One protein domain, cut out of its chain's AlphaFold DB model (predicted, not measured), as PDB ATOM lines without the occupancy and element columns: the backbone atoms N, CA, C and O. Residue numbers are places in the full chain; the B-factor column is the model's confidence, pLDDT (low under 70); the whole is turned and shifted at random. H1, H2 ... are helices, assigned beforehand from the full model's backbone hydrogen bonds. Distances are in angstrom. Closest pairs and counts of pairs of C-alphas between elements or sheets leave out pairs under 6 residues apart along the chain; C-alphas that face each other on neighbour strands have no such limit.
ATOM      1  N   LEU A   2     -39.070 -22.063  47.162       75.06
ATOM      2  CA  LEU A   2     -40.542 -22.088  47.007       75.06
ATOM      3  C   LEU A   2     -41.199 -23.367  47.564       75.06
ATOM      4  O   LEU A   2     -42.213 -23.277  48.248       75.06
ATOM      5  N   ALA A   3     -40.589 -24.537  47.340       80.06
ATOM      6  CA  ALA A   3     -41.087 -25.820  47.853       80.06
ATOM      7  C   ALA A   3     -41.250 -25.828  49.385       80.06
ATOM      8  O   ALA A   3     -42.273 -26.271  49.898       80.06
ATOM      9  N   GLU A   4     -40.290 -25.252  50.113       82.38
ATOM     10  CA  GLU A   4     -40.366 -25.143  51.572       82.38
ATOM     11  C   GLU A   4     -41.465 -24.168  52.019       82.38
ATOM     12  O   GLU A   4     -42.248 -24.476  52.916       82.38
ATOM     13  N   LYS A   5     -41.612 -23.023  51.336       84.06
ATOM     14  CA  LYS A   5     -42.724 -22.092  51.593       84.06
ATOM     15  C   LYS A   5     -44.090 -22.756  51.356       84.06
ATOM     16  O   LYS A   5     -45.022 -22.511  52.121       84.06
ATOM     17  N   LEU A   6     -44.215 -23.608  50.333       85.88
ATOM     18  CA  LEU A   6     -45.427 -24.390  50.061       85.88
ATOM     19  C   LEU A   6     -45.673 -25.461  51.129       85.88
ATOM     20  O   LEU A   6     -46.810 -25.614  51.570       85.88
ATOM     21  N   ARG A   7     -44.625 -26.151  51.598       90.25
ATOM     22  CA  ARG A   7     -44.715 -27.114  52.707       90.25
ATOM     23  C   ARG A   7     -45.224 -26.443  53.985       90.25
ATOM     24  O   ARG A   7     -46.143 -26.955  54.622       90.25
ATOM     25  N   LEU A   8     -44.673 -25.281  54.338       89.06
ATOM     26  CA  LEU A   8     -45.114 -24.504  55.500       89.06
ATOM     27  C   LEU A   8     -46.562 -24.028  55.353       89.06
ATOM     28  O   LEU A   8     -47.338 -24.143  56.302       89.06
ATOM     29  N   LEU A   9     -46.948 -23.551  54.164       89.88
ATOM     30  CA  LEU A   9     -48.333 -23.179  53.877       89.88
ATOM     31  C   LEU A   9     -49.270 -24.384  54.027       89.88
ATOM     32  O   LEU A   9     -50.290 -24.266  54.694       89.88
ATOM     33  N   TYR A  10     -48.915 -25.546  53.475       90.69
ATOM     34  CA  TYR A  10     -49.695 -26.774  53.620       90.69
ATOM     35  C   TYR A  10     -49.922 -27.122  55.094       90.69
ATOM     36  O   TYR A  10     -51.061 -27.346  55.501       90.69
ATOM     37  N   VAL A  11     -48.868 -27.098  55.918       91.12
ATOM     38  CA  VAL A  11     -48.987 -27.342  57.363       91.12
ATOM     39  C   VAL A  11     -49.913 -26.314  58.010       91.12
ATOM     40  O   VAL A  11     -50.797 -26.689  58.778       91.12
ATOM     41  N   ALA A  12     -49.759 -25.030  57.683       87.81
ATOM     42  CA  ALA A  12     -50.625 -23.983  58.211       87.81
ATOM     43  C   ALA A  12     -52.101 -24.218  57.839       87.81
ATOM     44  O   ALA A  12     -52.960 -24.093  58.707       87.81
ATOM     45  N   LEU A  13     -52.392 -24.584  56.584       89.62
ATOM     46  CA  LEU A  13     -53.744 -24.819  56.054       89.62
ATOM     47  C   LEU A  13     -54.420 -26.087  56.592       89.62
ATOM     48  O   LEU A  13     -55.642 -26.150  56.665       89.62
ATOM     49  N   THR A  14     -53.645 -27.105  56.965       89.62
ATOM     50  CA  THR A  14     -54.184 -28.436  57.295       89.62
ATOM     51  C   THR A  14     -54.181 -28.764  58.783       89.62
ATOM     52  O   THR A  14     -54.865 -29.690  59.208       89.62
ATOM     53  N   ARG A  15     -53.443 -28.012  59.606       89.38
ATOM     54  CA  ARG A  15     -53.293 -28.321  61.037       89.38
ATOM     55  C   ARG A  15     -54.476 -27.877  61.900       89.38
ATOM     56  O   ARG A  15     -54.609 -28.331  63.035       89.38
ATOM     57  N   ALA A  16     -55.322 -26.979  61.403       87.12
ATOM     58  CA  ALA A  16     -56.491 -26.517  62.141       87.12
ATOM     59  C   ALA A  16     -57.565 -27.617  62.208       87.12
ATOM     60  O   ALA A  16     -58.118 -28.007  61.188       87.12
ATOM     61  N   GLN A  17     -57.895 -28.086  63.416       84.62
ATOM     62  CA  GLN A  17     -58.901 -29.140  63.614       84.62
ATOM     63  C   GLN A  17     -60.349 -28.637  63.476       84.62
ATOM     64  O   GLN A  17     -61.213 -29.377  63.017       84.62
ATOM     65  N   TYR A  18     -60.625 -27.394  63.890       87.50
ATOM     66  CA  TYR A  18     -61.999 -26.874  63.991       87.50
ATOM     67  C   TYR A  18     -62.281 -25.696  63.060       87.50
ATOM     68  O   TYR A  18     -63.325 -25.652  62.415       87.50
ATOM     69  N   ARG A  19     -61.382 -24.707  63.004       87.69
ATOM     70  CA  ARG A  19     -61.550 -23.517  62.163       87.69
ATOM     71  C   ARG A  19     -60.210 -22.853  61.888       87.69
ATOM     72  O   ARG A  19     -59.372 -22.768  62.783       87.69
ATOM     73  N   GLN A  20     -60.055 -22.325  60.679       88.88
ATOM     74  CA  GLN A  20     -58.904 -21.527  60.284       88.88
ATOM     75  C   GLN A  20     -59.351 -20.155  59.781       88.88
ATOM     76  O   GLN A  20     -60.349 -20.036  59.072       88.88
ATOM     77  N   TYR A  21     -58.583 -19.128  60.136       88.56
ATOM     78  CA  TYR A  21     -58.705 -17.789  59.579       88.56
ATOM     79  C   TYR A  21     -57.384 -17.425  58.917       88.56
ATOM     80  O   TYR A  21     -56.323 -17.593  59.517       88.56
ATOM     81  N   ILE A  22     -57.454 -16.936  57.685       87.06
ATOM     82  CA  ILE A  22     -56.288 -16.538  56.900       87.06
ATOM     83  C   ILE A  22     -56.528 -15.105  56.454       87.06
ATOM     84  O   ILE A  22     -57.557 -14.807  55.849       87.06
ATOM     85  N   ALA A  23     -55.585 -14.221  56.765       86.19
ATOM     86  CA  ALA A  23     -55.580 -12.868  56.236       86.19
ATOM     87  C   ALA A  23     -54.796 -12.864  54.920       86.19
ATOM     88  O   ALA A  23     -53.614 -13.207  54.897       86.19
ATOM     89  N   TRP A  24     -55.460 -12.491  53.828       87.62
ATOM     90  CA  TRP A  24     -54.859 -12.403  52.501       87.62
ATOM     91  C   TRP A  24     -55.395 -11.182  51.757       87.62
ATOM     92  O   TRP A  24     -56.545 -10.791  51.943       87.62
ATOM     93  N   GLY A  25     -54.558 -10.576  50.923       85.25
ATOM     94  CA  GLY A  25     -54.898  -9.392  50.143       85.25
ATOM     95  C   GLY A  25     -53.653  -8.768  49.530       85.25
ATOM     96  O   GLY A  25     -52.556  -9.295  49.685       85.25
ATOM     97  N   TRP A  26     -53.814  -7.634  48.850       87.31
ATOM     98  CA  TRP A  26     -52.692  -6.905  48.259       87.31
ATOM     99  C   TRP A  26     -51.807  -6.287  49.346       87.31
ATOM    100  O   TRP A  26     -52.152  -5.282  49.966       87.31
ATOM    101  N   VAL A  27     -50.678  -6.946  49.599       82.00
ATOM    102  CA  VAL A  27     -49.692  -6.589  50.624       82.00
ATOM    103  C   VAL A  27     -48.293  -6.536  50.015       82.00
ATOM    104  O   VAL A  27     -48.040  -7.095  48.944       82.00
ATOM    105  N   ARG A  28     -47.364  -5.860  50.700       76.62
ATOM    106  CA  ARG A  28     -45.960  -5.781  50.273       76.62
ATOM    107  C   ARG A  28     -45.379  -7.193  50.111       76.62
ATOM    108  O   ARG A  28     -45.666  -8.064  50.925       76.62
ATOM    109  N   GLU A  29     -44.583  -7.404  49.062       76.50
ATOM    110  CA  GLU A  29     -43.898  -8.679  48.762       76.50
ATOM    111  C   GLU A  29     -44.820  -9.883  48.466       76.50
ATOM    112  O   GLU A  29     -44.359 -11.028  48.449       76.50
ATOM    113  N   LEU A  30     -46.099  -9.646  48.139       81.62
ATOM    114  CA  LEU A  30     -47.074 -10.696  47.800       81.62
ATOM    115  C   LEU A  30     -46.559 -11.693  46.748       81.62
ATOM    116  O   LEU A  30     -46.778 -12.895  46.890       81.62
ATOM    117  N   LYS A  31     -45.802 -11.220  45.750       77.38
ATOM    118  CA  LYS A  31     -45.242 -12.039  44.662       77.38
ATOM    119  C   LYS A  31     -44.253 -13.121  45.109       77.38
ATOM    120  O   LYS A  31     -43.866 -13.941  44.301       77.38
ATOM    121  N   THR A  32     -43.810 -13.150  46.363       77.38
ATOM    122  CA  THR A  32     -42.902 -14.208  46.857       77.38
ATOM    123  C   THR A  32     -43.569 -15.135  47.876       77.38
ATOM    124  O   THR A  32     -42.920 -16.036  48.429       77.38
ATOM    125  N   ALA A  33     -44.860 -14.926  48.148       85.38
ATOM    126  CA  ALA A  33     -45.638 -15.714  49.091       85.38
ATOM    127  C   ALA A  33     -46.211 -16.976  48.427       85.38
ATOM    128  O   ALA A  33     -46.739 -16.936  47.316       85.38
ATOM    129  N   ALA A  34     -46.181 -18.101  49.147       87.62
ATOM    130  CA  ALA A  34     -46.690 -19.384  48.653       87.62
ATOM    131  C   ALA A  34     -48.175 -19.334  48.251       87.62
ATOM    132  O   ALA A  34     -48.575 -19.963  47.275       87.62
ATOM    133  N   LEU A  35     -48.989 -18.553  48.970       88.50
ATOM    134  CA  LEU A  35     -50.412 -18.413  48.665       88.50
ATOM    135  C   LEU A  35     -50.645 -17.628  47.360       88.50
ATOM    136  O   LEU A  35     -51.615 -17.896  46.657       88.50
ATOM    137  N   SER A  36     -49.709 -16.746  46.980       88.94
ATOM    138  CA  SER A  36     -49.742 -16.067  45.682       88.94
ATOM    139  C   SER A  36     -49.493 -17.030  44.529       88.94
ATOM    140  O   SER A  36     -50.162 -16.925  43.505       88.94
ATOM    141  N   TRP A  37     -48.579 -17.991  44.697       86.75
ATOM    142  CA  TRP A  37     -48.348 -19.023  43.682       86.75
ATOM    143  C   TRP A  37     -49.623 -19.842  43.440       86.75
ATOM    144  O   TRP A  37     -50.038 -20.027  42.300       86.75
ATOM    145  N   LEU A  38     -50.302 -20.240  44.520       85.62
ATOM    146  CA  LEU A  38     -51.483 -21.100  44.460       85.62
ATOM    147  C   LEU A  38     -52.744 -20.399  43.918       85.62
ATOM    148  O   LEU A  38     -53.529 -21.031  43.215       85.62
ATOM    149  N   LEU A  39     -52.958 -19.123  44.254       87.31
ATOM    150  CA  LEU A  39     -54.193 -18.399  43.908       87.31
ATOM    151  C   LEU A  39     -54.070 -17.506  42.669       87.31
ATOM    152  O   LEU A  39     -55.080 -17.242  42.020       87.31
ATOM    153  N   HIS A  40     -52.862 -17.041  42.344       86.94
ATOM    154  CA  HIS A  40     -52.648 -16.003  41.328       86.94
ATOM    155  C   HIS A  40     -51.695 -16.432  40.204       86.94
ATOM    156  O   HIS A  40     -51.595 -15.732  39.200       86.94
ATOM    157  N   ALA A  41     -51.009 -17.576  40.336       84.25
ATOM    158  CA  ALA A  41     -49.978 -18.008  39.391       84.25
ATOM    159  C   ALA A  41     -49.974 -19.523  39.086       84.25
ATOM    160  O   ALA A  41     -48.904 -20.134  39.095       84.25
ATOM    161  N   PRO A  42     -51.120 -20.158  38.762       69.88
ATOM    162  CA  PRO A  42     -51.201 -21.616  38.593       69.88
ATOM    163  C   PRO A  42     -50.306 -22.192  37.473       69.88
ATOM    164  O   PRO A  42     -50.140 -23.406  37.395       69.88
ATOM    165  N   GLY A  43     -49.720 -21.348  36.614       72.38
ATOM    166  CA  GLY A  43     -48.762 -21.737  35.571       72.38
ATOM    167  C   GLY A  43     -47.288 -21.420  35.867       72.38
ATOM    168  O   GLY A  43     -46.430 -21.769  35.058       72.38
ATOM    169  N   ALA A  44     -46.968 -20.761  36.984       79.38
ATOM    170  CA  ALA A  44     -45.592 -20.391  37.313       79.38
ATOM    171  C   ALA A  44     -44.796 -21.617  37.786       79.38
ATOM    172  O   ALA A  44     -45.211 -22.329  38.702       79.38
ATOM    173  N   ARG A  45     -43.638 -21.870  37.169       74.31
ATOM    174  CA  ARG A  45     -42.795 -23.042  37.478       74.31
ATOM    175  C   ARG A  45     -41.697 -22.752  38.499       74.31
ATOM    176  O   ARG A  45     -41.190 -23.679  39.122       74.31
ATOM    177  N   ASP A  46     -41.363 -21.483  38.695       74.06
ATOM    178  CA  ASP A  46     -40.301 -21.030  39.584       74.06
ATOM    179  C   ASP A  46     -40.636 -19.669  40.224       74.06
ATOM    180  O   ASP A  46     -41.717 -19.105  40.029       74.06
ATOM    181  N   LEU A  47     -39.715 -19.174  41.056       71.19
ATOM    182  CA  LEU A  47     -39.876 -17.910  41.772       71.19
ATOM    183  C   LEU A  47     -39.751 -16.693  40.839       71.19
ATOM    184  O   LEU A  47     -40.470 -15.718  41.035       71.19
ATOM    185  N   ALA A  48     -38.905 -16.772  39.809       76.50
ATOM    186  CA  ALA A  48     -38.701 -15.684  38.854       76.50
ATOM    187  C   ALA A  48     -39.982 -15.402  38.051       76.50
ATOM    188  O   ALA A  48     -40.388 -14.250  37.896       76.50
ATOM    189  N   ALA A  49     -40.684 -16.458  37.631       76.25
ATOM    190  CA  ALA A  49     -41.991 -16.362  36.994       76.25
ATOM    191  C   ALA A  49     -43.053 -15.741  37.918       76.25
ATOM    192  O   ALA A  49     -43.966 -15.079  37.429       76.25
ATOM    193  N   LEU A  50     -42.941 -15.919  39.242       77.50
ATOM    194  CA  LEU A  50     -43.834 -15.261  40.201       77.50
ATOM    195  C   LEU A  50     -43.534 -13.772  40.358       77.50
ATOM    196  O   LEU A  50     -44.450 -12.955  40.428       77.50
ATOM    197  N   GLU A  51     -42.256 -13.415  40.434       79.94
ATOM    198  CA  GLU A  51     -41.806 -12.034  40.619       79.94
ATOM    199  C   GLU A  51     -42.149 -11.151  39.409       79.94
ATOM    200  O   GLU A  51     -42.463  -9.963  39.573       79.94
ATOM    201  N   ALA A  52     -42.192 -11.757  38.221       79.81
ATOM    202  CA  ALA A  52     -42.607 -11.132  36.970       79.81
ATOM    203  C   ALA A  52     -44.123 -10.868  36.862       79.81
ATOM    204  O   ALA A  52     -44.542 -10.151  35.957       79.81
ATOM    205  N   LEU A  53     -44.959 -11.401  37.765       77.94
ATOM    206  CA  LEU A  53     -46.407 -11.174  37.709       77.94
ATOM    207  C   LEU A  53     -46.753  -9.715  37.982       77.94
ATOM    208  O   LEU A  53     -46.343  -9.142  38.994       77.94
ATOM    209  N   GLU A  54     -47.585  -9.128  37.135       81.62
ATOM    210  CA  GLU A  54     -48.197  -7.833  37.406       81.62
ATOM    211  C   GLU A  54     -49.464  -8.047  38.237       81.62
ATOM    212  O   GLU A  54     -50.473  -8.554  37.754       81.62
TER     213      GLU A  54
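This is residues 2 to 54 of the 395 residues of the protein "DNA helicase" of Chromobacterium violaceum (UniProt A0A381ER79). Helix H1 and a wide open loop, residues 15 to 33, make the long axis; the loop swings out and folds back to H2, which meets H1 end-on like a T, with little H3 near H2 and the beginning of H1. Residues 14 to 19 stick out at one end. The printed part has 53 residues, with helices H1, H2, H3 in that order, no named strand and 25 residues in named elements: all helix. It is only just compact, close to loose (radius of gyration of the C-alphas 11.9 A), spanning 37 by 22 by 16 A.

Start at H1, residues 2 to 14: it touches H2, residues 34 to 40, at the C-alphas of Leu 6 and Ala 34, the closest, 5.4 A apart. Their lines are about perpendicular, at 86 degrees. H3, residues 47 to 51, is close to H2 but not clearly touching; the closest C-alphas, Trp 37 and Leu 50, are 6.8 A apart. In H1, H2 and H3 every O i to N i+4 pair is within hydrogen-bond range.

Find C-alpha 2 at (-40.542, -22.088, 47.007); H1 runs 18.2 A from there. H2 measures 10.0 A, and H3, 6.3 A, ends at C-alpha 51, (-41.806, -12.034, 40.619).

The farthest C-alphas, Tyr 18 and Ala 52, are 36.8 A apart. The printed part has no cut; H1 to H2 is a long link. Residue 42 is under pLDDT 70.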